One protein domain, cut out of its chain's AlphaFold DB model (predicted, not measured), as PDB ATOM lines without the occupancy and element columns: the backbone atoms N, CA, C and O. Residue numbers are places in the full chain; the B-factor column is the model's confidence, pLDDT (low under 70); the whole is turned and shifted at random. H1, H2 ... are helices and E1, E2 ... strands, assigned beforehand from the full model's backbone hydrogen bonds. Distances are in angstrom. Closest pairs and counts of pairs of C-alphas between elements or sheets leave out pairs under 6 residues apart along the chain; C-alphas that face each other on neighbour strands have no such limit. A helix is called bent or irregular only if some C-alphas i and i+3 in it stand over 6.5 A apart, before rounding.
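AT A GLANCE: This is residues 2 to 29, 38 to 51 and 65 to 219 of the 326 residues of the protein "HNH endonuclease" of Leptolyngbyaceae cyanobacterium CCMR0082 (UniProt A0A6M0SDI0). What is the main picture? A strongly twisted sheet of seven strands has the two arms of the bent helix H5 over one face, and H1, H2 and H6 pack on those arms. H3 and the short H4 graze the sheet. What makes it up? The printed part has 197 residues, mixed in class, with six named helices and seven named strands in the order H1 E1 E2 E3 E4 H2 H3 E5 E6 H4 E7 H5 H6; the sheet runs E1 E2 E3 E4 E7 E5 E6, all antiparallel. It is compact, with a radius of gyration of the C-alphas of 16.2 A and spans of 43 by 42 by 33 A.

IN THESE COORDINATES: Where are the strands? E1 is residues 20 to 25, E2 42 to 48, 18.9 A long, E3 72 to 77, E4 82 to 88, 18.2 A, E7 156 to 159, E5 124 to 128 and E6 131 to 133. Where are the helices? H5, residues 172 to 194, was assigned as one helix by its hydrogen bonds but is bent, with C-alphas 181 and 184 6.9 A apart; its arms are H5a, 172 to 181, and H5b, 184 to 194. H1 is residues 2 to 12, from C-alpha 2 at (161.427, 75.140, 87.650), H2 98 to 110, H3 112 to 121 and H4 135 to 138. H6, 198 to 217, is 28.5 A long and ends at C-alpha 217 (174.911, 61.491, 102.423).

HOW THE PARTS SIT: How do the strands pair? Within hydrogen-bond range are, for instance, N 23 and O 45 of E1 and E2, 2.9 A, N 87 and O 157 of E4 and E7, 2.8 A, and N 127 and O 156 of E5 and E7, 2.9 A. E4, H2 H3, E5 and E6, H4, E7 are split strand-helix-strand units, two strands of one sheet with helices between them along the chain and another strand between them in the sheet, and both crossovers are right-handed. What is on the sheet? H5a and H5b are on the same face, making two layers, at heights over the sheet of 8.4 A and 7.9 A. How do the helices meet? H2, H5b and H6 form an up and down bundle, each running against the one before; H5b and H6, a helical hairpin, touch at the C-alphas of Ser 188 and Val 201, 5.9 A. H1 touches H5a at the C-alphas of Val 8 and Val 180, 5.6 A. Every O i to N i+4 pair is within hydrogen-bond range in H1, H2, H3, H5a, H5b and H6; H4 is too short for one.

THE WHOLE: Where is it cut? Residues 30 to 37 and 52 to 64 are not printed, with C-alpha gaps of 14.7 A and 15.5 A. Which links are long, and where is confidence low? H4 to E7 and E7 to H5 are long links; pLDDT is under 70 in 56 residues, among them 89 to 98 and 127 to 155.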
ATOM      1  N   ASP A   2     161.543  76.459  88.302       82.06
ATOM      2  CA  ASP A   2     161.427  75.140  87.650       82.06
ATOM      3  C   ASP A   2     162.591  74.183  87.978       82.06
ATOM      4  O   ASP A   2     162.374  73.087  88.479       82.06
ATOM      5  N   ASN A   3     163.840  74.650  87.858       86.56
ATOM      6  CA  ASN A   3     165.021  73.878  88.276       86.56
ATOM      7  C   ASN A   3     165.021  73.492  89.766       86.56
ATOM      8  O   ASN A   3     165.668  72.526  90.151       86.56
ATOM      9  N   THR A   4     164.340  74.256  90.622       91.31
ATOM     10  CA  THR A   4     164.207  73.934  92.049       91.31
ATOM     11  C   THR A   4     163.171  72.832  92.250       91.31
ATOM     12  O   THR A   4     163.427  71.892  92.990       91.31
ATOM     13  N   LEU A   5     162.033  72.898  91.554       89.75
ATOM     14  CA  LEU A   5     161.003  71.861  91.617       89.75
ATOM     15  C   LEU A   5     161.475  70.543  90.996       89.75
ATOM     16  O   LEU A   5     161.221  69.491  91.567       89.75
ATOM     17  N   LYS A   6     162.260  70.572  89.916       90.62
ATOM     18  CA  LYS A   6     162.941  69.370  89.399       90.62
ATOM     19  C   LYS A   6     163.830  68.706  90.453       90.62
ATOM     20  O   LYS A   6     163.844  67.484  90.562       90.62
ATOM     21  N   LEU A   7     164.529  69.503  91.263       92.25
ATOM     22  CA  LEU A   7     165.339  68.985  92.364       92.25
ATOM     23  C   LEU A   7     164.470  68.395  93.488       92.25
ATOM     24  O   LEU A   7     164.778  67.317  93.987       92.25
ATOM     25  N   VAL A   8     163.349  69.040  93.830       94.75
ATOM     26  CA  VAL A   8     162.333  68.480  94.743       94.75
ATOM     27  C   VAL A   8     161.827  67.126  94.228       94.75
ATOM     28  O   VAL A   8     161.827  66.152  94.974       94.75
ATOM     29  N   GLN A   9     161.450  67.044  92.949       93.69
ATOM     30  CA  GLN A   9     160.995  65.809  92.310       93.69
ATOM     31  C   GLN A   9     162.053  64.708  92.382       93.69
ATOM     32  O   GLN A   9     161.738  63.578  92.741       93.69
ATOM     33  N   LYS A  10     163.311  65.044  92.079       93.38
ATOM     34  CA  LYS A  10     164.445  64.117  92.125       93.38
ATOM     35  C   LYS A  10     164.683  63.566  93.532       93.38
ATOM     36  O   LYS A  10     164.850  62.362  93.683       93.38
ATOM     37  N   ILE A  11     164.700  64.432  94.547       95.19
ATOM     38  CA  ILE A  11     165.020  64.039  95.927       95.19
ATOM     39  C   ILE A  11     163.870  63.252  96.547       95.19
ATOM     40  O   ILE A  11     164.073  62.167  97.083       95.19
ATOM     41  N   TYR A  12     162.653  63.786  96.471       95.50
ATOM     42  CA  TYR A  12     161.512  63.205  97.174       95.50
ATOM     43  C   TYR A  12     160.779  62.132  96.362       95.50
ATOM     44  O   TYR A  12     159.944  61.418  96.921       95.50
ATOM     45  N   GLN A  13     161.117  61.974  95.078       92.25
ATOM     46  CA  GLN A  13     160.505  61.006  94.158       92.25
ATOM     47  C   GLN A  13     158.977  61.159  94.099       92.25
ATOM     48  O   GLN A  13     158.232  60.184  94.093       92.25
ATOM     49  N   LEU A  14     158.515  62.410  94.084       90.31
ATOM     50  CA  LEU A  14     157.107  62.791  93.978       90.31
ATOM     51  C   LEU A  14     156.935  63.833  92.881       90.31
ATOM     52  O   LEU A  14     157.905  64.470  92.477       90.31
ATOM     53  N   ASN A  15     155.706  64.049  92.422       86.06
ATOM     54  CA  ASN A  15     155.401  65.115  91.480       86.06
ATOM     55  C   ASN A  15     155.104  66.428  92.230       86.06
ATOM     56  O   ASN A  15     154.024  66.571  92.802       86.06
ATOM     57  N   PRO A  16     156.012  67.422  92.234       85.19
ATOM     58  CA  PRO A  16     155.798  68.637  93.006       85.19
ATOM     59  C   PRO A  16     154.831  69.610  92.331       85.19
ATOM     60  O   PRO A  16     154.495  70.625  92.937       85.19
ATOM     61  N   TYR A  17     154.419  69.326  91.090       82.75
ATOM     62  CA  TYR A  17     153.497  70.138  90.298       82.75
ATOM     63  C   TYR A  17     152.026  69.754  90.525       82.75
ATOM     64  O   TYR A  17     151.127  70.489  90.110       82.75
ATOM     65  N   GLU A  18     151.770  68.633  91.202       78.44
ATOM     66  CA  GLU A  18     150.428  68.222  91.603       78.44
ATOM     67  C   GLU A  18     149.877  69.131  92.698       78.44
ATOM     68  O   GLU A  18     150.555  69.455  93.671       78.44
ATOM     69  N   ASP A  19     148.622  69.552  92.530       70.12
ATOM     70  CA  ASP A  19     147.882  70.339  93.518       70.12
ATOM     71  C   ASP A  19     148.614  71.579  94.047       70.12
ATOM     72  O   ASP A  19     148.391  72.021  95.181       70.12
ATOM     73  N   ILE A  20     149.429  72.206  93.199       78.38
ATOM     74  CA  ILE A  20     150.016  73.518  93.458       78.38
ATOM     75  C   ILE A  20     149.552  74.555  92.432       78.38
ATOM     76  O   ILE A  20     149.115  74.248  91.325       78.38
ATOM     77  N   SER A  21     149.613  75.822  92.826       80.75
ATOM     78  CA  SER A  21     149.500  76.974  91.935       80.75
ATOM     79  C   SER A  21     150.794  77.767  91.993       80.75
ATOM     80  O   SER A  21     151.285  78.061  93.082       80.75
ATOM     81  N   PHE A  22     151.317  78.184  90.845       81.12
ATOM     82  CA  PHE A  22     152.411  79.149  90.838       81.12
ATOM     83  C   PHE A  22     151.927  80.510  91.336       81.12
ATOM     84  O   PHE A  22     150.842  80.990  90.984       81.12
ATOM     85  N   SER A  23     152.751  81.146  92.158       76.88
ATOM     86  CA  SER A  23     152.526  82.502  92.630       76.88
ATOM     87  C   SER A  23     153.691  83.381  92.260       76.88
ATOM     88  O   SER A  23     154.841  83.059  92.537       76.88
ATOM     89  N   TYR A  24     153.365  84.520  91.670       78.94
ATOM     90  CA  TYR A  24     154.302  85.602  91.472       78.94
ATOM     91  C   TYR A  24     153.646  86.926  91.860       78.94
ATOM     92  O   TYR A  24     152.419  87.070  91.741       78.94
ATOM     93  N   ARG A  25     154.454  87.863  92.357       72.06
ATOM     94  CA  ARG A  25     154.105  89.271  92.594       72.06
ATOM     95  C   ARG A  25     155.285  90.164  92.190       72.06
ATOM     96  O   ARG A  25     156.408  89.704  92.375       72.06
ATOM     97  N   PRO A  26     155.052  91.381  91.668       66.69
ATOM     98  CA  PRO A  26     153.750  92.008  91.410       66.69
ATOM     99  C   PRO A  26     152.913  91.261  90.361       66.69
ATOM    100  O   PRO A  26     153.431  90.718  89.388       66.69
ATOM    101  N   ARG A  27     151.583  91.232  90.543       60.91
ATOM    102  CA  ARG A  27     150.647  90.785  89.493       60.91
ATOM    103  C   ARG A  27     150.077  92.005  88.792       60.91
ATOM    104  O   ARG A  27     149.250  92.711  89.370       60.91
ATOM    105  N   HIS A  28     150.475  92.223  87.545       56.00
ATOM    106  CA  HIS A  28     149.899  93.282  86.729       56.00
ATOM    107  C   HIS A  28     148.431  92.947  86.417       56.00
ATOM    108  O   HIS A  28     148.140  91.964  85.737       56.00
ATOM    109  N   ARG A  29     147.482  93.729  86.944       56.38
ATOM    110  CA  ARG A  29     146.058  93.622  86.590       56.38
ATOM    111  C   ARG A  29     145.698  94.809  85.709       56.38
ATOM    112  O   ARG A  29     145.871  95.947  86.139       56.38
ATOM    113  N   ARG A  38     151.472  96.481  98.608       46.00
ATOM    114  CA  ARG A  38     151.493  97.404  99.746       46.00
ATOM    115  C   ARG A  38     152.902  97.566 100.322       46.00
ATOM    116  O   ARG A  38     153.131  98.576 100.974       46.00
ATOM    117  N   TRP A  39     153.787  96.580 100.132       52.28
ATOM    118  CA  TRP A  39     155.086  96.483 100.812       52.28
ATOM    119  C   TRP A  39     156.295  96.476  99.855       52.28
ATOM    120  O   TRP A  39     157.419  96.521 100.323       52.28
ATOM    121  N   GLY A  40     156.087  96.479  98.530       59.53
ATOM    122  CA  GLY A  40     157.173  96.553  97.534       59.53
ATOM    123  C   GLY A  40     157.945  95.250  97.273       59.53
ATOM    124  O   GLY A  40     158.817  95.237  96.410       59.53
ATOM    125  N   ASP A  41     157.607  94.169  97.972       69.44
ATOM    126  CA  ASP A  41     158.250  92.862  97.820       69.44
ATOM    127  C   ASP A  41     157.911  92.169  96.482       69.44
ATOM    128  O   ASP A  41     156.754  92.126  96.049       69.44
ATOM    129  N   VAL A  42     158.899  91.500  95.886       79.31
ATOM    130  CA  VAL A  42     158.715  90.587  94.746       79.31
ATOM    131  C   VAL A  42     158.701  89.151  95.258       79.31
ATOM    132  O   VAL A  42     159.588  88.728  95.992       79.31
ATOM    133  N   TYR A  43     157.719  88.363  94.826       82.62
ATOM    134  CA  TYR A  43     157.603  86.954  95.212       82.62
ATOM    135  C   TYR A  43     157.616  86.062  93.977       82.62
ATOM    136  O   TYR A  43     156.947  86.373  92.991       82.62
ATOM    137  N   LEU A  44     158.296  84.920  94.057       86.00
ATOM    138  CA  LEU A  44     158.206  83.826  93.089       86.00
ATOM    139  C   LEU A  44     158.161  82.496  93.845       86.00
ATOM    140  O   LEU A  44     159.156  82.080  94.435       86.00
ATOM    141  N   GLY A  45     157.019  81.814  93.824       88.31
ATOM    142  CA  GLY A  45     156.750  80.678  94.703       88.31
ATOM    143  C   GLY A  45     155.679  79.715  94.216       88.31
ATOM    144  O   GLY A  45     155.117  79.851  93.125       88.31
ATOM    145  N   ILE A  46     155.383  78.754  95.083       87.69
ATOM    146  CA  ILE A  46     154.286  77.800  94.962       87.69
ATOM    147  C   ILE A  46     153.288  78.008  96.103       87.69
ATOM    148  O   ILE A  46     153.645  78.340  97.233       87.69
ATOM    149  N   LEU A  47     152.016  77.801  95.786       83.75
ATOM    150  CA  LEU A  47     150.900  77.839  96.719       83.75
ATOM    151  C   LEU A  47     150.183  76.495  96.687       83.75
ATOM    152  O   LEU A  47     149.954  75.960  95.602       83.75
ATOM    153  N   GLY A  48     149.754  75.985  97.839       75.75
ATOM    154  CA  GLY A  48     148.870  74.819  97.873       75.75
ATOM    155  C   GLY A  48     147.532  75.122  97.182       75.75
ATOM    156  O   GLY A  48     146.882  76.129  97.487       75.75
ATOM    157  N   ARG A  49     147.126  74.281  96.220       68.56
ATOM    158  CA  ARG A  49     145.882  74.430  95.451       68.56
ATOM    159  C   ARG A  49     144.682  73.970  96.277       68.56
ATOM    160  O   ARG A  49     144.736  73.005  97.034       68.56
ATOM    161  N   LYS A  50     143.564  74.672  96.093       62.50
ATOM    162  CA  LYS A  50     142.268  74.353  96.700       62.50
ATOM    163  C   LYS A  50     141.735  72.994  96.209       62.50
ATOM    164  O   LYS A  50     141.746  72.756  95.004       62.50
ATOM    165  N   ILE A  51     141.120  72.199  97.093       52.84
ATOM    166  CA  ILE A  51     140.181  71.136  96.683       52.84
ATOM    167  C   ILE A  51     138.860  71.789  96.257       52.84
ATOM    168  O   ILE A  51     138.177  72.443  97.058       52.84
ATOM    169  N   PHE A  65     132.558  85.438 101.099       51.91
ATOM    170  CA  PHE A  65     133.443  84.289 101.214       51.91
ATOM    171  C   PHE A  65     134.699  84.486 100.367       51.91
ATOM    172  O   PHE A  65     134.617  84.821  99.181       51.91
ATOM    173  N   TYR A  66     135.861  84.286 100.976       45.56
ATOM    174  CA  TYR A  66     137.142  84.363 100.287       45.56
ATOM    175  C   TYR A  66     137.972  83.116 100.566       45.56
ATOM    176  O   TYR A  66     137.700  82.356 101.496       45.56
ATOM    177  N   SER A  67     138.894  82.829  99.651       45.44
ATOM    178  CA  SER A  67     139.721  81.626  99.686       45.44
ATOM    179  C   SER A  67     141.136  81.968 100.119       45.44
ATOM    180  O   SER A  67     141.709  82.948  99.642       45.44
ATOM    181  N   TYR A  68     141.674  81.128 100.995       56.31
ATOM    182  CA  TYR A  68     143.070  81.124 101.406       56.31
ATOM    183  C   TYR A  68     143.820  79.994 100.698       56.31
ATOM    184  O   TYR A  68     143.215  78.997 100.304       56.31
ATOM    185  N   TYR A  69     145.125  80.181 100.511       58.72
ATOM    186  CA  TYR A  69     146.025  79.152  99.996       58.72
ATOM    187  C   TYR A  69     146.619  78.357 101.156       58.72
ATOM    188  O   TYR A  69     146.851  78.923 102.225       58.72
ATOM    189  N   TYR A  70     146.877  77.072 100.918       66.50
ATOM    190  CA  TYR A  70     147.262  76.098 101.941       66.50
ATOM    191  C   TYR A  70     148.758  76.118 102.302       66.50
ATOM    192  O   TYR A  70     149.421  75.092 102.386       66.50
ATOM    193  N   GLY A  71     149.308  77.324 102.416       75.94
ATOM    194  CA  GLY A  71     150.734  77.573 102.571       75.94
ATOM    195  C   GLY A  71     151.369  78.201 101.328       75.94
ATOM    196  O   GLY A  71     150.911  78.007 100.194       75.94
ATOM    197  N   ASN A  72     152.415  78.992 101.557       85.00
ATOM    198  CA  ASN A  72     153.182  79.694 100.532       85.00
ATOM    199  C   ASN A  72     154.668  79.416 100.729       85.00
ATOM    200  O   ASN A  72     155.213  79.834 101.743       85.00
ATOM    201  N   LEU A  73     155.299  78.744  99.767       91.50
ATOM    202  CA  LEU A  73     156.744  78.529  99.728       91.50
ATOM    203  C   LEU A  73     157.317  79.307  98.543       91.50
ATOM    204  O   LEU A  73     157.002  79.005  97.388       91.50
ATOM    205  N   ALA A  74     158.127  80.323  98.810       92.12
ATOM    206  CA  ALA A  74     158.548  81.278  97.795       92.12
ATOM    207  C   ALA A  74     159.984  81.760  97.988       92.12
ATOM    208  O   ALA A  74     160.517  81.765  99.092       92.12
ATOM    209  N   PHE A  75     160.578  82.218  96.889       93.00
ATOM    210  CA  PHE A  75     161.658  83.190  96.936       93.00
ATOM    211  C   PHE A  75     161.045  84.582  97.054       93.00
ATOM    212  O   PHE A  75     160.180  84.943  96.249       93.00
ATOM    213  N   CYS A  76     161.489  85.337  98.046       90.31
ATOM    214  CA  CYS A  76     160.992  86.663  98.374       90.31
ATOM    215  C   CYS A  76     162.148  87.643  98.249       90.31
ATOM    216  O   CYS A  76     163.191  87.421  98.861       90.31
ATOM    217  N   ILE A  77     161.967  88.687  97.449       87.81
ATOM    218  CA  ILE A  77     162.897  89.804  97.328       87.81
ATOM    219  C   ILE A  77     162.251  90.997  98.011       87.81
ATOM    220  O   ILE A  77     161.129  91.357  97.653       87.81
ATOM    221  N   ASP A  78     162.946  91.589  98.967       82.44
ATOM    222  CA  ASP A  78     162.472  92.787  99.647       82.44
ATOM    223  C   ASP A  78     162.883  94.074  98.894       82.44
ATOM    224  O   ASP A  78     163.706  94.036  97.968       82.44
ATOM    225  N   PRO A  79     162.322  95.241  99.257       77.12
ATOM    226  CA  PRO A  79     162.670  96.518  98.636       77.12
ATOM    227  C   PRO A  79     164.122  96.946  98.866       77.12
ATOM    228  O   PRO A  79     164.618  97.816  98.149       77.12
ATOM    229  N   GLU A  80     164.798  96.365  99.859       78.12
ATOM    230  CA  GLU A  80     166.197  96.646 100.192       78.12
ATOM    231  C   GLU A  80     167.169  95.900  99.263       78.12
ATOM    232  O   GLU A  80     168.374  96.160  99.271       78.12
ATOM    233  N   GLY A  81     166.653  95.026  98.394       82.81
ATOM    234  CA  GLY A  81     167.451  94.297  97.419       82.81
ATOM    235  C   GLY A  81     168.136  93.077  98.024       82.81
ATOM    236  O   GLY A  81     169.234  92.705  97.591       82.81
ATOM    237  N   CYS A  82     167.502  92.434  99.001       86.31
ATOM    238  CA  CYS A  82     167.891  91.107  99.443       86.31
ATOM    239  C   CYS A  82     166.840  90.067  99.045       86.31
ATOM    240  O   CYS A  82     165.668  90.374  98.843       86.31
ATOM    241  N   ILE A  83     167.276  88.820  98.885       90.88
ATOM    242  CA  ILE A  83     166.419  87.677  98.590       90.88
ATOM    243  C   ILE A  83     166.520  86.640  99.707       90.88
ATOM    244  O   ILE A  83     167.591  86.400 100.266       90.88
ATOM    245  N   SER A  84     165.411  85.974  99.997       92.56
ATOM    246  CA  SER A  84     165.359  84.829 100.905       92.56
ATOM    247  C   SER A  84     164.357  83.791 100.418       92.56
ATOM    248  O   SER A  84     163.481  84.070  99.600       92.56
ATOM    249  N   THR A  85     164.502  82.565 100.904       94.44
ATOM    250  CA  THR A  85     163.470  81.537 100.785       94.44
ATOM    251  C   THR A  85     162.592  81.605 102.017       94.44
ATOM    252  O   THR A  85     163.101  81.561 103.135       94.44
ATOM    253  N   GLN A  86     161.285  81.695 101.817       90.69
ATOM    254  CA  GLN A  86     160.327  81.820 102.903       90.69
ATOM    255  C   GLN A  86     159.188  80.825 102.727       90.69
ATOM    256  O   GLN A  86     158.655  80.653 101.627       90.69
ATOM    257  N   PHE A  87     158.796  80.198 103.830       88.94
ATOM    258  CA  PHE A  87     157.558  79.451 103.946       88.94
ATOM    259  C   PHE A  87     156.633  80.129 104.947       88.94
ATOM    260  O   PHE A  87     157.054  80.447 106.054       88.94
ATOM    261  N   PHE A  88     155.357  80.246 104.595       80.38
ATOM    262  CA  PHE A  88     154.294  80.637 105.515       80.38
ATOM    263  C   PHE A  88     153.177  79.603 105.481       80.38
ATOM    264  O   PHE A  88     152.588  79.377 104.421       80.38
ATOM    265  N   GLY A  89     152.873  79.002 106.632       68.50
ATOM    266  CA  GLY A  89     151.882  77.931 106.767       68.50
ATOM    267  C   GLY A  89     150.434  78.395 106.626       68.50
ATOM    268  O   GLY A  89     149.610  77.646 106.109       68.50
ATOM    269  N   CYS A  90     150.127  79.643 106.997       59.59
ATOM    270  CA  CYS A  90     148.790  80.236 106.917       59.59
ATOM    271  C   CYS A  90     148.887  81.768 106.839       59.59
ATOM    272  O   CYS A  90     149.636  82.382 107.589       59.59
ATOM    273  N   ASN A  91     148.082  82.412 105.986       51.69
ATOM    274  CA  ASN A  91     147.901  83.866 106.045       51.69
ATOM    275  C   ASN A  91     146.825  84.217 107.096       51.69
ATOM    276  O   ASN A  91     145.643  84.025 106.835       51.69
ATOM    277  N   PHE A  92     147.268  84.723 108.250       45.91
ATOM    278  CA  PHE A  92     146.684  85.788 109.095       45.91
ATOM    279  C   PHE A  92     145.199  85.788 109.531       45.91
ATOM    280  O   PHE A  92     144.784  86.788 110.101       45.91
ATOM    281  N   ASP A  93     144.368  84.766 109.290       43.38
ATOM    282  CA  ASP A  93     142.952  84.852 109.735       43.38
ATOM    283  C   ASP A  93     142.268  83.493 109.974       43.38
ATOM    284  O   ASP A  93     141.114  83.268 109.599       43.38
ATOM    285  N   VAL A  94     142.991  82.529 110.556       46.88
ATOM    286  CA  VAL A  94     142.424  81.213 110.912       46.88
ATOM    287  C   VAL A  94     142.614  80.939 112.400       46.88
ATOM    288  O   VAL A  94     143.274  79.990 112.811       46.88
ATOM    289  N   THR A  95     141.978  81.770 113.219       42.47
ATOM    290  CA  THR A  95     141.789  81.571 114.666       42.47
ATOM    291  C   THR A  95     140.816  80.426 115.008       42.47
ATOM    292  O   THR A  95     140.408  80.295 116.156       42.47
ATOM    293  N   GLN A  96     140.404  79.587 114.044       50.66
ATOM    294  CA  GLN A  96     139.263  78.671 114.227       50.66
ATOM    295  C   GLN A  96     139.522  77.187 113.922       50.66
ATOM    296  O   GLN A  96     138.563  76.425 113.861       50.66
ATOM    297  N   ASN A  97     140.769  76.735 113.741       60.44
ATOM    298  CA  ASN A  97     141.031  75.300 113.549       60.44
ATOM    299  C   ASN A  97     142.142  74.782 114.474       60.44
ATOM    300  O   ASN A  97     143.258  74.514 114.037       60.44
ATOM    301  N   LEU A  98     141.822  74.674 115.769       66.56
ATOM    302  CA  LEU A  98     142.706  74.091 116.788       66.56
ATOM    303  C   LEU A  98     143.106  72.648 116.448       66.56
ATOM    304  O   LEU A  98     144.240  72.260 116.719       66.56
ATOM    305  N   ASP A  99     142.216  71.885 115.805       70.88
ATOM    306  CA  ASP A  99     142.504  70.516 115.371       70.88
ATOM    307  C   ASP A  99     143.642  70.480 114.344       70.88
ATOM    308  O   ASP A  99     144.572  69.699 114.501       70.88
ATOM    309  N   PHE A 100     143.642  71.386 113.358       76.06
ATOM    310  CA  PHE A 100     144.742  71.498 112.393       76.06
ATOM    311  C   PHE A 100     146.086  71.773 113.074       76.06
ATOM    312  O   PHE A 100     147.085  71.148 112.724       76.06
ATOM    313  N   TYR A 101     146.133  72.702 114.034       74.06
ATOM    314  CA  TYR A 101     147.384  73.017 114.728       74.06
ATOM    315  C   TYR A 101     147.852  71.864 115.609       74.06
ATOM    316  O   TYR A 101     149.045  71.580 115.630       74.06
ATOM    317  N   ARG A 102     146.934  71.166 116.286       76.44
ATOM    318  CA  ARG A 102     147.253  69.953 117.046       76.44
ATOM    319  C   ARG A 102     147.822  68.864 116.136       76.44
ATOM    320  O   ARG A 102     148.836  68.261 116.475       76.44
ATOM    321  N   ASP A 103     147.207  68.643 114.980       82.50
ATOM    322  CA  ASP A 103     147.658  67.633 114.024       82.50
ATOM    323  C   ASP A 103     149.023  68.020 113.431       82.50
ATOM    324  O   ASP A 103     149.938  67.204 113.396       82.50
ATOM    325  N   LEU A 104     149.220  69.291 113.065       81.31
ATOM    326  CA  LEU A 104     150.509  69.804 112.593       81.31
ATOM    327  C   LEU A 104     151.605  69.662 113.657       81.31
ATOM    328  O   LEU A 104     152.715  69.219 113.357       81.31
ATOM    329  N   LYS A 105     151.275  69.996 114.911       79.38
ATOM    330  CA  LYS A 105     152.147  69.821 116.075       79.38
ATOM    331  C   LYS A 105     152.544  68.355 116.220       79.38
ATOM    332  O   LYS A 105     153.724  68.060 116.384       79.38
ATOM    333  N   SER A 106     151.590  67.435 116.106       83.81
ATOM    334  CA  SER A 106     151.856  65.999 116.182       83.81
ATOM    335  C   SER A 106     152.758  65.518 115.042       83.81
ATOM    336  O   SER A 106     153.713  64.795 115.311       83.81
ATOM    337  N   VAL A 107     152.512  65.946 113.797       88.06
ATOM    338  CA  VAL A 107     153.358  65.595 112.639       88.06
ATOM    339  C   VAL A 107     154.800  66.042 112.869       88.06
ATOM    340  O   VAL A 107     155.723  65.246 112.723       88.06
ATOM    341  N   PHE A 108     155.019  67.300 113.259       85.25
ATOM    342  CA  PHE A 108     156.380  67.802 113.460       85.25
ATOM    343  C   PHE A 108     157.059  67.215 114.700       85.25
ATOM    344  O   PHE A 108     158.277  67.060 114.700       85.25
ATOM    345  N   SER A 109     156.293  66.872 115.740       83.94
ATOM    346  CA  SER A 109     156.838  66.252 116.954       83.94
ATOM    347  C   SER A 109     157.345  64.833 116.693       83.94
ATOM    348  O   SER A 109     158.355  64.440 117.271       83.94
ATOM    349  N   ASN A 110     156.684  64.085 115.800       86.94
ATOM    350  CA  ASN A 110     157.070  62.713 115.460       86.94
ATOM    351  C   ASN A 110     158.490  62.635 114.873       86.94
ATOM    352  O   ASN A 110     159.264  61.770 115.272       86.94
ATOM    353  N   ASP A 111     158.856  63.577 113.999       85.00
ATOM    354  CA  ASP A 111     160.170  63.623 113.337       85.00
ATOM    355  C   ASP A 111     161.039  64.802 113.798       85.00
ATOM    356  O   ASP A 111     161.921  65.268 113.072       85.00
ATOM    357  N   PHE A 112     160.806  65.303 115.015       83.81
ATOM    358  CA  PHE A 112     161.387  66.557 115.498       83.81
ATOM    359  C   PHE A 112     162.909  66.631 115.314       83.81
ATOM    360  O   PHE A 112     163.429  67.612 114.786       83.81
ATOM    361  N   ARG A 113     163.631  65.576 115.706       82.81
ATOM    362  CA  ARG A 113     165.101  65.529 115.636       82.81
ATOM    363  C   ARG A 113     165.611  65.629 114.199       82.81
ATOM    364  O   ARG A 113     166.588  66.333 113.927       82.81
ATOM    365  N   ASP A 114     164.958  64.920 113.288       86.00
ATOM    366  CA  ASP A 114     165.353  64.849 111.886       86.00
ATOM    367  C   ASP A 114     165.025  66.162 111.175       86.00
ATOM    368  O   ASP A 114     165.874  66.713 110.467       86.00
ATOM    369  N   LEU A 115     163.842  66.708 111.453       87.06
ATOM    370  CA  LEU A 115     163.398  68.008 110.976       87.06
ATOM    371  C   LEU A 115     164.318  69.133 111.461       87.06
ATOM    372  O   LEU A 115     164.834  69.890 110.642       87.06
ATOM    373  N   GLN A 116     164.591  69.210 112.767       83.88
ATOM    374  CA  GLN A 116     165.470  70.222 113.356       83.88
ATOM    375  C   GLN A 116     166.869  70.175 112.732       83.88
ATOM    376  O   GLN A 116     167.409  71.210 112.344       83.88
ATOM    377  N   SER A 117     167.432  68.976 112.564       84.94
ATOM    378  CA  SER A 117     168.749  68.803 111.942       84.94
ATOM    379  C   SER A 117     168.764  69.329 110.503       84.94
ATOM    380  O   SER A 117     169.688  70.040 110.111       84.94
ATOM    381  N   ILE A 118     167.731  69.020 109.711       89.69
ATOM    382  CA  ILE A 118     167.611  69.488 108.322       89.69
ATOM    383  C   ILE A 118     167.441  71.007 108.256       89.69
ATOM    384  O   ILE A 118     168.074  71.646 107.414       89.69
ATOM    385  N   LEU A 119     166.639  71.595 109.145       86.88
ATOM    386  CA  LEU A 119     166.470  73.044 109.223       86.88
ATOM    387  C   LEU A 119     167.801  73.740 109.545       86.88
ATOM    388  O   LEU A 119     168.221  74.635 108.811       86.88
ATOM    389  N   MET A 120     168.516  73.267 110.568       83.44
ATOM    390  CA  MET A 120     169.807  73.829 110.974       83.44
ATOM    391  C   MET A 120     170.871  73.709 109.876       83.44
ATOM    392  O   MET A 120     171.542  74.689 109.563       83.44
ATOM    393  N   MET A 121     170.994  72.540 109.233       85.62
ATOM    394  CA  MET A 121     171.954  72.325 108.136       85.62
ATOM    395  C   MET A 121     171.723  73.254 106.935       85.62
ATOM    396  O   MET A 121     172.652  73.526 106.171       85.62
ATOM    397  N   ASN A 122     170.490  73.733 106.753       87.19
ATOM    398  CA  ASN A 122     170.117  74.631 105.664       87.19
ATOM    399  C   ASN A 122     169.966  76.096 106.100       87.19
ATOM    400  O   ASN A 122     169.492  76.897 105.298       87.19
ATOM    401  N   HIS A 123     170.405  76.454 107.315       86.56
ATOM    402  CA  HIS A 123     170.309  77.813 107.863       86.56
ATOM    403  C   HIS A 123     168.873  78.358 107.812       86.56
ATOM    404  O   HIS A 123     168.613  79.464 107.337       86.56
ATOM    405  N   LEU A 124     167.926  77.522 108.240       87.88
ATOM    406  CA  LEU A 124     166.511  77.857 108.292       87.88
ATOM    407  C   LEU A 124     166.113  78.207 109.722       87.88
ATOM    408  O   LEU A 124     166.249  77.392 110.634       87.88
ATOM    409  N   SER A 125     165.577  79.408 109.899       80.88
ATOM    410  CA  SER A 125     165.020  79.876 111.166       80.88
ATOM    411  C   SER A 125     163.500  79.755 111.165       80.88
ATOM    412  O   SER A 125     162.850  79.993 110.145       80.88
ATOM    413  N   CYS A 126     162.931  79.420 112.324       75.44
ATOM    414  CA  CYS A 126     161.499  79.514 112.586       75.44
ATOM    415  C   CYS A 126     161.212  80.857 113.265       75.44
ATOM    416  O   CYS A 126     161.977  81.307 114.117       75.44
ATOM    417  N   ASN A 127     160.130  81.525 112.876       65.19
ATOM    418  CA  ASN A 127     159.778  82.838 113.407       65.19
ATOM    419  C   ASN A 127     158.285  82.893 113.734       65.19
ATOM    420  O   ASN A 127     157.445  82.475 112.933       65.19
ATOM    421  N   SER A 128     157.986  83.477 114.893       52.66
ATOM    422  CA  SER A 128     156.675  84.008 115.244       52.66
ATOM    423  C   SER A 128     156.821  85.517 115.487       52.66
ATOM    424  O   SER A 128     157.569  85.943 116.363       52.66
ATOM    425  N   TYR A 129     156.132  86.350 114.698       48.47
ATOM    426  CA  TYR A 129     156.065  87.815 114.879       48.47
ATOM    427  C   TYR A 129     157.408  88.572 114.948       48.47
ATOM    428  O   TYR A 129     157.582  89.461 115.779       48.47
ATOM    429  N   PHE A 130     158.320  88.302 114.010       48.56
ATOM    430  CA  PHE A 130     159.617  88.993 113.887       48.56
ATOM    431  C   PHE A 130     160.561  88.769 115.079       48.56
ATOM    432  O   PHE A 130     161.472  89.563 115.306       48.56
ATOM    433  N   GLN A 131     160.368  87.669 115.809       49.69
ATOM    434  CA  GLN A 131     161.286  87.196 116.837       49.69
ATOM    435  C   GLN A 131     161.810  85.813 116.445       49.69
ATOM    436  O   GLN A 131     161.044  84.925 116.065       49.69
ATOM    437  N   LEU A 132     163.135  85.651 116.504       53.16
ATOM    438  CA  LEU A 132     163.776  84.346 116.365       53.16
ATOM    439  C   LEU A 132     163.375  83.511 117.579       53.16
ATOM    440  O   LEU A 132     163.712  83.872 118.704       53.16
ATOM    441  N   ILE A 133     162.631  82.437 117.339       56.50
ATOM    442  CA  ILE A 133     162.264  81.467 118.367       56.50
ATOM    443  C   ILE A 133     162.999  80.163 118.085       56.50
ATOM    444  O   ILE A 133     163.163  79.782 116.919       56.50
ATOM    445  N   ASP A 134     163.433  79.469 119.137       56.88
ATOM    446  CA  ASP A 134     163.903  78.103 118.964       56.88
ATOM    447  C   ASP A 134     162.737  77.243 118.474       56.88
ATOM    448  O   ASP A 134     161.587  77.413 118.877       56.88
ATOM    449  N   PHE A 135     163.014  76.297 117.577       60.50
ATOM    450  CA  PHE A 135     161.963  75.435 117.031       60.50
ATOM    451  C   PHE A 135     161.222  74.658 118.140       60.50
ATOM    452  O   PHE A 135     160.029  74.404 118.009       60.50
ATOM    453  N   CYS A 136     161.903  74.351 119.254       56.56
ATOM    454  CA  CYS A 136     161.316  73.768 120.467       56.56
ATOM    455  C   CYS A 136     160.200  74.641 121.065       56.56
ATOM    456  O   CYS A 136     159.155  74.127 121.459       56.56
ATOM    457  N   ASP A 137     160.408  75.957 121.087       57.97
ATOM    458  CA  ASP A 137     159.537  76.936 121.745       57.97
ATOM    459  C   ASP A 137     158.200  77.109 121.021       57.97
ATOM    460  O   ASP A 137     157.228  77.598 121.597       57.97
ATOM    461  N   TRP A 138     158.130  76.679 119.759       58.59
ATOM    462  CA  TRP A 138     156.897  76.662 118.979       58.59
ATOM    463  C   TRP A 138     155.883  75.625 119.490       58.59
ATOM    464  O   TRP A 138     154.677  75.809 119.330       58.59
ATOM    465  N   PHE A 139     156.357  74.545 120.120       53.75
ATOM    466  CA  PHE A 139     155.509  73.461 120.632       53.75
ATOM    467  C   PHE A 139     154.969  73.727 122.035       53.75
ATOM    468  O   PHE A 139     154.079  72.999 122.487       53.75
ATOM    469  N   ASP A 140     155.484  74.744 122.717       56.19
ATOM    470  CA  ASP A 140     155.057  75.090 124.061       56.19
ATOM    471  C   ASP A 140     153.728  75.869 124.010       56.19
ATOM    472  O   ASP A 140     153.641  76.988 123.496       56.19
ATOM    473  N   GLU A 141     152.660  75.230 124.499       51.78
ATOM    474  CA  GLU A 141     151.303  75.795 124.541       51.78
ATOM    475  C   GLU A 141     151.177  76.968 125.519       51.78
ATOM    476  O   GLU A 141     150.265  77.793 125.348       51.78
ATOM    477  N   ASP A 142     152.103  77.046 126.481       51.03
ATOM    478  CA  ASP A 142     152.215  78.106 127.480       51.03
ATOM    479  C   ASP A 142     153.111  79.258 127.000       51.03
ATOM    480  O   ASP A 142     153.111  80.345 127.589       51.03
ATOM    481  N   ASN A 143     153.829  79.080 125.883       53.47
ATOM    482  CA  ASN A 143     154.670  80.133 125.342       53.47
ATOM    483  C   ASN A 143     153.829  81.195 124.621       53.47
ATOM    484  O   ASN A 143     153.371  81.038 123.489       53.47
ATOM    485  N   SER A 144     153.669  82.336 125.288       45.28
ATOM    486  CA  SER A 144     152.973  83.522 124.774       45.28
ATOM    487  C   SER A 144     153.498  84.060 123.431       45.28
ATOM    488  O   SER A 144     152.812  84.871 122.819       45.28
ATOM    489  N   LEU A 145     154.675  83.620 122.965       44.75
ATOM    490  CA  LEU A 145     155.270  84.006 121.680       44.75
ATOM    491  C   LEU A 145     154.752  83.183 120.494       44.75
ATOM    492  O   LEU A 145     154.700  83.699 119.376       44.75
ATOM    493  N   SER A 146     154.351  81.923 120.703       48.69
ATOM    494  CA  SER A 146     153.757  81.080 119.649       48.69
ATOM    495  C   SER A 146     152.324  81.516 119.316       48.69
ATOM    496  O   SER A 146     151.847  81.326 118.193       48.69
ATOM    497  N   ARG A 147     151.657  82.173 120.276       50.12
ATOM    498  CA  ARG A 147     150.370  82.849 120.104       50.12
ATOM    499  C   ARG A 147     150.609  84.297 119.695       50.12
ATOM    500  O   ARG A 147     151.232  85.068 120.414       50.12
ATOM    501  N   SER A 148     150.051  84.723 118.569       48.84
ATOM    502  CA  SER A 148     149.974  86.154 118.289       48.84
ATOM    503  C   SER A 148     149.231  86.908 119.390       48.84
ATOM    504  O   SER A 148     148.424  86.325 120.116       48.84
ATOM    505  N   LYS A 149     149.377  88.242 119.423       44.41
ATOM    506  CA  LYS A 149     148.530  89.139 120.238       44.41
ATOM    507  C   LYS A 149     147.011  88.917 120.050       44.41
ATOM    508  O   LYS A 149     146.243  89.408 120.869       44.41
ATOM    509  N   ASN A 150     146.588  88.163 119.027       46.09
ATOM    510  CA  ASN A 150     145.199  87.807 118.720       46.09
ATOM    511  C   ASN A 150     144.896  86.290 118.819       46.09
ATOM    512  O   ASN A 150     143.816  85.868 118.412       46.09
ATOM    513  N   GLY A 151     145.814  85.454 119.323       48.28
ATOM    514  CA  GLY A 151     145.629  83.996 119.410       48.28
ATOM    515  C   GLY A 151     145.838  83.232 118.094       48.28
ATOM    516  O   GLY A 151     145.409  82.087 117.970       48.28
ATOM    517  N   GLU A 152     146.485  83.847 117.102       50.12
ATOM    518  CA  GLU A 152     146.845  83.201 115.835       50.12
ATOM    519  C   GLU A 152     148.206  82.508 115.966       50.12
ATOM    520  O   GLU A 152     149.188  83.145 116.346       50.12
ATOM    521  N   LEU A 153     148.282  81.224 115.608       52.25
ATOM    522  CA  LEU A 153     149.554  80.540 115.379       52.25
ATOM    523  C   LEU A 153     150.036  80.873 113.963       52.25
ATOM    524  O   LEU A 153     149.436  80.447 112.975       52.25
ATOM    525  N   ASN A 154     151.120  81.640 113.853       58.53
ATOM    526  CA  ASN A 154     151.760  81.922 112.571       58.53
ATOM    527  C   ASN A 154     153.022  81.065 112.443       58.53
ATOM    528  O   ASN A 154     153.960  81.221 113.217       58.53
ATOM    529  N   VAL A 155     153.026  80.135 111.486       68.62
ATOM    530  CA  VAL A 155     154.186  79.278 111.210       68.62
ATOM    531  C   VAL A 155     154.936  79.855 110.024       68.62
ATOM    532  O   VAL A 155     154.477  79.731 108.884       68.62
ATOM    533  N   GLY A 156     156.074  80.486 110.298       79.38
ATOM    534  CA  GLY A 156     156.967  81.027 109.283       79.38
ATOM    535  C   GLY A 156     158.355  80.400 109.363       79.38
ATOM    536  O   GLY A 156     158.943  80.360 110.443       79.38
ATOM    537  N   PHE A 157     158.894  79.961 108.225       86.38
ATOM    538  CA  PHE A 157     160.299  79.561 108.108       86.38
ATOM    539  C   PHE A 157     161.019  80.434 107.091       86.38
ATOM    540  O   PHE A 157     160.469  80.747 106.034       86.38
ATOM    541  N   PHE A 158     162.259  80.791 107.402       87.62
ATOM    542  CA  PHE A 158     163.042  81.762 106.648       87.62
ATOM    543  C   PHE A 158     164.467  81.256 106.484       87.62
ATOM    544  O   PHE A 158     165.062  80.773 107.446       87.62
ATOM    545  N   SER A 159     165.017  81.371 105.280       91.75
ATOM    546  CA  SER A 159     166.460  81.258 105.074       91.75
ATOM    547  C   SER A 159     167.169  82.561 105.426       91.75
ATOM    548  O   SER A 159     166.538  83.615 105.513       91.75
ATOM    549  N   ASP A 160     168.499  82.504 105.455       87.94
ATOM    550  CA  ASP A 160     169.347  83.694 105.389       87.94
ATOM    551  C   ASP A 160     168.967  84.623 104.222       87.94
ATOM    552  O   ASP A 160     168.459  84.189 103.175       87.94
ATOM    553  N   LEU A 161     169.273  85.905 104.417       88.50
ATOM    554  CA  LEU A 161     169.146  86.958 103.418       88.50
ATOM    555  C   LEU A 161     170.407  87.018 102.551       88.50
ATOM    556  O   LEU A 161     171.528  87.062 103.060       88.50
ATOM    557  N   TYR A 162     170.224  87.087 101.236       86.38
ATOM    558  CA  TYR A 162     171.317  87.243 100.278       86.38
ATOM    559  C   TYR A 162     171.128  88.515  99.461       86.38
ATOM    560  O   TYR A 162     170.092  88.711  98.834       86.38
ATOM    561  N   TYR A 163     172.144  89.372  99.445       85.56
ATOM    562  CA  TYR A 163     172.117  90.633  98.706       85.56
ATOM    563  C   TYR A 163     172.527  90.437  97.250       85.56
ATOM    564  O   TYR A 163     173.449  89.673  96.947       85.56
ATOM    565  N   PHE A 164     171.880  91.174  96.351       83.56
ATOM    566  CA  PHE A 164     172.308  91.234  94.959       83.56
ATOM    567  C   PHE A 164     173.693  91.908  94.816       83.56
ATOM    568  O   PHE A 164     174.045  92.782  95.611       83.56
ATOM    569  N   PRO A 165     174.487  91.549  93.785       86.38
ATOM    570  CA  PRO A 165     174.204  90.541  92.762       86.38
ATOM    571  C   PRO A 165     174.378  89.109  93.285       86.38
ATOM    572  O   PRO A 165     175.338  88.803  93.993       86.38
ATOM    573  N   LEU A 166     173.453  88.233  92.887       78.69
ATOM    574  CA  LEU A 166     173.517  86.803  93.174       78.69
ATOM    575  C   LEU A 166     174.290  86.090  92.073       78.69
ATOM    576  O   LEU A 166     174.074  86.338  90.887       78.69
ATOM    577  N   ASP A 167     175.102  85.129  92.478       79.50
ATOM    578  CA  ASP A 167     175.595  84.086  91.594       79.50
ATOM    579  C   ASP A 167     175.318  82.719  92.230       79.50
ATOM    580  O   ASP A 167     174.750  82.607  93.324       79.50
ATOM    581  N   PHE A 168     175.671  81.659  91.511       75.06
ATOM    582  CA  PHE A 168     175.413  80.299  91.954       75.06
ATOM    583  C   PHE A 168     176.033  79.984  93.325       75.06
ATOM    584  O   PHE A 168     175.360  79.411  94.185       75.06
ATOM    585  N   ASN A 169     177.276  80.407  93.555       74.69
ATOM    586  CA  ASN A 169     178.007  80.192  94.803       74.69
ATOM    587  C   ASN A 169     177.673  81.258  95.857       74.69
ATOM    588  O   ASN A 169     177.736  80.994  97.058       74.69
ATOM    589  N   ARG A 170     177.240  82.439  95.415       76.06
ATOM    590  CA  ARG A 170     176.849  83.587  96.230       76.06
ATOM    591  C   ARG A 170     175.336  83.627  96.436       76.06
ATOM    592  O   ARG A 170     174.632  84.519  95.968       76.06
ATOM    593  N   GLY A 171     174.844  82.625  97.159       83.12
ATOM    594  CA  GLY A 171     173.487  82.593  97.704       83.12
ATOM    595  C   GLY A 171     172.472  81.785  96.907       83.12
ATOM    596  O   GLY A 171     171.663  81.093  97.519       83.12
ATOM    597  N   LEU A 172     172.537  81.752  95.570       86.12
ATOM    598  CA  LEU A 172     171.519  81.044  94.779       86.12
ATOM    599  C   LEU A 172     171.471  79.539  95.092       86.12
ATOM    600  O   LEU A 172     170.384  78.976  95.231       86.12
ATOM    601  N   LYS A 173     172.631  78.892  95.281       88.25
ATOM    602  CA  LYS A 173     172.717  77.505  95.769       88.25
ATOM    603  C   LYS A 173     171.998  77.330  97.106       88.25
ATOM    604  O   LYS A 173     171.192  76.415  97.250       88.25
ATOM    605  N   ARG A 174     172.267  78.210  98.074       89.75
ATOM    606  CA  ARG A 174     171.699  78.141  99.429       89.75
ATOM    607  C   ARG A 174     170.192  78.372  99.430       89.75
ATOM    608  O   ARG A 174     169.477  77.602 100.055       89.75
ATOM    609  N   LEU A 175     169.707  79.328  98.644       92.88
ATOM    610  CA  LEU A 175     168.278  79.573  98.441       92.88
ATOM    611  C   LEU A 175     167.577  78.343  97.848       92.88
ATOM    612  O   LEU A 175     166.544  77.907  98.349       92.88
ATOM    613  N   LYS A 176     168.153  77.723  96.808       93.12
ATOM    614  CA  LYS A 176     167.586  76.491  96.230       93.12
ATOM    615  C   LYS A 176     167.507  75.362  97.261       93.12
ATOM    616  O   LYS A 176     166.488  74.682  97.316       93.12
ATOM    617  N   LEU A 177     168.557  75.173  98.056       92.88
ATOM    618  CA  LEU A 177     168.615  74.141  99.095       92.88
ATOM    619  C   LEU A 177     167.601  74.393 100.211       92.88
ATOM    620  O   LEU A 177     166.861  73.483 100.567       92.88
ATOM    621  N   ALA A 178     167.500  75.634 100.686       94.88
ATOM    622  CA  ALA A 178     166.487  76.055 101.647       94.88
ATOM    623  C   ALA A 178     165.071  75.747 101.140       94.88
ATOM    624  O   ALA A 178     164.257  75.189 101.870       94.88
ATOM    625  N   PHE A 179     164.786  76.031  99.865       96.19
ATOM    626  CA  PHE A 179     163.477  75.746  99.272       96.19
ATOM    627  C   PHE A 179     163.170  74.250  99.268       96.19
ATOM    628  O   PHE A 179     162.079  73.841  99.658       96.19
ATOM    629  N   VAL A 180     164.130  73.430  98.836       96.19
ATOM    630  CA  VAL A 180     163.982  71.971  98.834       96.19
ATOM    631  C   VAL A 180     163.763  71.466 100.260       96.19
ATOM    632  O   VAL A 180     162.802  70.742 100.489       96.19
ATOM    633  N   ALA A 181     164.576  71.906 101.221       95.25
ATOM    634  CA  ALA A 181     164.494  71.492 102.620       95.25
ATOM    635  C   ALA A 181     163.180  71.900 103.313       95.25
ATOM    636  O   ALA A 181     162.723  71.197 104.211       95.25
ATOM    637  N   LEU A 182     162.543  72.997 102.885       95.12
ATOM    638  CA  LEU A 182     161.225  73.425 103.369       95.12
ATOM    639  C   LEU A 182     160.053  72.710 102.679       95.12
ATOM    640  O   LEU A 182     158.908  72.823 103.124       95.12
ATOM    641  N   TYR A 183     160.298  71.963 101.602       95.44
ATOM    642  CA  TYR A 183     159.234  71.303 100.854       95.44
ATOM    643  C   TYR A 183     158.449  70.240 101.662       95.44
ATOM    644  O   TYR A 183     157.226  70.218 101.527       95.44
ATOM    645  N   PRO A 184     159.056  69.405 102.537       94.94
ATOM    646  CA  PRO A 184     158.314  68.482 103.408       94.94
ATOM    647  C   PRO A 184     157.324  69.191 104.346       94.94
ATOM    648  O   PRO A 184     156.191  68.735 104.521       94.94
ATOM    649  N   ILE A 185     157.709  70.356 104.880       91.94
ATOM    650  CA  ILE A 185     156.846  71.208 105.713       91.94
ATOM    651  C   ILE A 185     155.672  71.731 104.880       91.94
ATOM    652  O   ILE A 185     154.514  71.596 105.278       91.94
ATOM    653  N   PHE A 186     155.961  72.285 103.696       91.56
ATOM    654  CA  PHE A 186     154.935  72.751 102.762       91.56
ATOM    655  C   PHE A 186     153.957  71.634 102.383       91.56
ATOM    656  O   PHE A 186     152.743  71.842 102.385       91.56
ATOM    657  N   ASN A 187     154.475  70.441 102.089       91.62
ATOM    658  CA  ASN A 187     153.667  69.287 101.726       91.62
ATOM    659  C   ASN A 187     152.762  68.853 102.888       91.62
ATOM    660  O   ASN A 187     151.562  68.693 102.681       91.62
ATOM    661  N   SER A 188     153.298  68.770 104.106       90.12
ATOM    662  CA  SER A 188     152.543  68.388 105.306       90.12
ATOM    663  C   SER A 188     151.394  69.347 105.608       90.12
ATOM    664  O   SER A 188     150.254  68.917 105.787       90.12
ATOM    665  N   VAL A 189     151.664  70.658 105.590       86.00
ATOM    666  CA  VAL A 189     150.632  71.687 105.795       86.00
ATOM    667  C   VAL A 189     149.539  71.571 104.736       86.00
ATOM    668  O   VAL A 189     148.352  71.562 105.069       86.00
ATOM    669  N   ARG A 190     149.929  71.404 103.468       85.12
ATOM    670  CA  ARG A 190     148.989  71.232 102.359       85.12
ATOM    671  C   ARG A 190     148.096  70.005 102.557       85.12
ATOM    672  O   ARG A 190     146.881  70.134 102.433       85.12
ATOM    673  N   LEU A 191     148.671  68.841 102.859       85.81
ATOM    674  CA  LEU A 191     147.933  67.583 103.011       85.81
ATOM    675  C   LEU A 191     146.951  67.626 104.194       85.81
ATOM    676  O   LEU A 191     145.777  67.288 104.033       85.81
ATOM    677  N   LEU A 192     147.383  68.125 105.355       83.12
ATOM    678  CA  LEU A 192     146.502  68.292 106.519       83.12
ATOM    679  C   LEU A 192     145.312  69.205 106.199       83.12
ATOM    680  O   LEU A 192     144.168  68.912 106.540       83.12
ATOM    681  N   GLN A 193     145.547  70.302 105.478       78.38
ATOM    682  CA  GLN A 193     144.474  71.228 105.105       78.38
ATOM    683  C   GLN A 193     143.548  70.668 104.014       78.38
ATOM    684  O   GLN A 193     142.354  71.002 103.962       78.38
ATOM    685  N   GLN A 194     144.065  69.771 103.173       77.88
ATOM    686  CA  GLN A 194     143.272  68.959 102.253       77.88
ATOM    687  C   GLN A 194     142.362  67.967 103.009       77.88
ATOM    688  O   GLN A 194     141.242  67.706 102.561       77.88
ATOM    689  N   GLY A 195     142.739  67.578 104.227       79.38
ATOM    690  CA  GLY A 195     141.978  66.692 105.110       79.38
ATOM    691  C   GLY A 195     142.574  65.294 105.225       79.38
ATOM    692  O   GLY A 195     141.875  64.384 105.659       79.38
ATOM    693  N   GLU A 196     143.831  65.121 104.815       86.56
ATOM    694  CA  GLU A 196     144.580  63.896 105.076       86.56
ATOM    695  C   GLU A 196     144.798  63.723 106.579       86.56
ATOM    696  O   GLU A 196     144.954  64.701 107.316       86.56
ATOM    697  N   SER A 197     144.806  62.474 107.041       91.19
ATOM    698  CA  SER A 197     144.967  62.195 108.466       91.19
ATOM    699  C   SER A 197     146.376  62.542 108.959       91.19
ATOM    700  O   SER A 197     147.364  62.358 108.246       91.19
ATOM    701  N   CYS A 198     146.483  62.968 110.220       90.81
ATOM    702  CA  CYS A 198     147.768  63.230 110.874       90.81
ATOM    703  C   CYS A 198     148.744  62.040 110.783       90.81
ATOM    704  O   CYS A 198     149.954  62.237 110.663       90.81
ATOM    705  N   HIS A 199     148.228  60.807 110.828       93.44
ATOM    706  CA  HIS A 199     149.038  59.594 110.726       93.44
ATOM    707  C   HIS A 199     149.690  59.461 109.343       93.44
ATOM    708  O   HIS A 199     150.910  59.357 109.248       93.44
ATOM    709  N   GLU A 200     148.893  59.561 108.276       95.00
ATOM    710  CA  GLU A 200     149.378  59.479 106.890       95.00
ATOM    711  C   GLU A 200     150.364  60.600 106.560       95.00
ATOM    712  O   GLU A 200     151.390  60.379 105.916       95.00
ATOM    713  N   VAL A 201     150.082  61.817 107.035       93.75
ATOM    714  CA  VAL A 201     150.988  62.951 106.839       93.75
ATOM    715  C   VAL A 201     152.308  62.740 107.581       93.75
ATOM    716  O   VAL A 201     153.357  63.045 107.019       93.75
ATOM    717  N   SER A 202     152.279  62.168 108.791       94.62
ATOM    718  CA  SER A 202     153.506  61.832 109.528       94.62
ATOM    719  C   SER A 202     154.357  60.825 108.757       94.62
ATOM    720  O   SER A 202     155.530  61.085 108.534       94.62
ATOM    721  N   LEU A 203     153.766  59.731 108.260       95.75
ATOM    722  CA  LEU A 203     154.493  58.721 107.478       95.75
ATOM    723  C   LEU A 203     155.168  59.324 106.236       95.75
ATOM    724  O   LEU A 203     156.345  59.065 105.975       95.75
ATOM    725  N   ARG A 204     154.439  60.171 105.495       95.12
ATOM    726  CA  ARG A 204     154.977  60.872 104.317       95.12
ATOM    727  C   ARG A 204     156.098  61.839 104.700       95.12
ATOM    728  O   ARG A 204     157.108  61.901 104.001       95.12
ATOM    729  N   MET A 205     155.949  62.577 105.801       94.69
ATOM    730  CA  MET A 205     156.985  63.476 106.315       94.69
ATOM    731  C   MET A 205     158.266  62.700 106.638       94.69
ATOM    732  O   MET A 205     159.324  63.048 106.111       94.69
ATOM    733  N   SER A 206     158.174  61.614 107.411       95.62
ATOM    734  CA  SER A 206     159.326  60.781 107.774       95.62
ATOM    735  C   SER A 206     160.036  60.232 106.532       95.62
ATOM    736  O   SER A 206     161.265  60.289 106.428       95.62
ATOM    737  N   GLU A 207     159.272  59.751 105.545       96.94
ATOM    738  CA  GLU A 207     159.817  59.261 104.277       96.94
ATOM    739  C   GLU A 207     160.583  60.363 103.530       96.94
ATOM    740  O   GLU A 207     161.709  60.150 103.070       96.94
ATOM    741  N   MET A 208     160.007  61.564 103.435       97.56
ATOM    742  CA  MET A 208     160.640  62.698 102.766       97.56
ATOM    743  C   MET A 208     161.923  63.143 103.477       97.56
ATOM    744  O   MET A 208     162.935  63.378 102.814       97.56
ATOM    745  N   LEU A 209     161.919  63.232 104.809       95.44
ATOM    746  CA  LEU A 209     163.111  63.591 105.584       95.44
ATOM    747  C   LEU A 209     164.219  62.540 105.431       95.44
ATOM    748  O   LEU A 209     165.386  62.897 105.247       95.44
ATOM    749  N   SER A 210     163.855  61.254 105.416       94.81
ATOM    750  CA  SER A 210     164.782  60.151 105.148       94.81
ATOM    751  C   SER A 210     165.399  60.252 103.747       94.81
ATOM    752  O   SER A 210     166.624  60.240 103.608       94.81
ATOM    753  N   LYS A 211     164.581  60.472 102.707       96.06
ATOM    754  CA  LYS A 211     165.053  60.682 101.326       96.06
ATOM    755  C   LYS A 211     166.008  61.870 101.210       96.06
ATOM    756  O   LYS A 211     167.047  61.762 100.558       96.06
ATOM    757  N   TYR A 212     165.701  62.982 101.880       94.94
ATOM    758  CA  TYR A 212     166.591  64.143 101.923       94.94
ATOM    759  C   TYR A 212     167.941  63.790 102.559       94.94
ATOM    760  O   TYR A 212     168.990  64.127 102.014       94.94
ATOM    761  N   ARG A 213     167.936  63.065 103.683       91.94
ATOM    762  CA  ARG A 213     169.158  62.616 104.364       91.94
ATOM    763  C   ARG A 213     170.008  61.696 103.493       91.94
ATOM    764  O   ARG A 213     171.217  61.902 103.418       91.94
ATOM    765  N   VAL A 214     169.395  60.710 102.840       92.62
ATOM    766  CA  VAL A 214     170.094  59.802 101.917       92.62
ATOM    767  C   VAL A 214     170.751  60.601 100.796       92.62
ATOM    768  O   VAL A 214     171.958  60.489 100.600       92.62
ATOM    769  N   TRP A 215     170.001  61.500 100.155       93.81
ATOM    770  CA  TRP A 215     170.534  62.367  99.106       93.81
ATOM    771  C   TRP A 215     171.715  63.225  99.591       93.81
ATOM    772  O   TRP A 215     172.718  63.350  98.888       93.81
ATOM    773  N   CYS A 216     171.647  63.782 100.804       88.06
ATOM    774  CA  CYS A 216     172.759  64.523 101.402       88.06
ATOM    775  C   CYS A 216     174.006  63.644 101.594       88.06
ATOM    776  O   CYS A 216     175.109  64.068 101.241       88.06
ATOM    777  N   ASN A 217     173.828  62.432 102.124       86.00
ATOM    778  CA  ASN A 217     174.911  61.491 102.423       86.00
ATOM    779  C   ASN A 217     175.592  60.943 101.163       86.00
ATOM    780  O   ASN A 217     176.800  60.726 101.164       86.00
ATOM    781  N   GLU A 218     174.850  60.786 100.068       89.19
ATOM    782  CA  GLU A 218     175.375  60.382  98.755       89.19
ATOM    783  C   GLU A 218     176.123  61.516  98.029       89.19
ATOM    784  O   GLU A 218     176.447  61.426  96.843       89.19
ATOM    785  N   GLY A 219     176.395  62.620  98.728       81.69
ATOM    786  CA  GLY A 219     177.067  63.774  98.159       81.69
ATOM    787  C   GLY A 219     176.161  64.591  97.247       81.69
ATOM    788  O   GLY A 219     176.669  65.306  96.392       81.69
TER     789      GLY A 219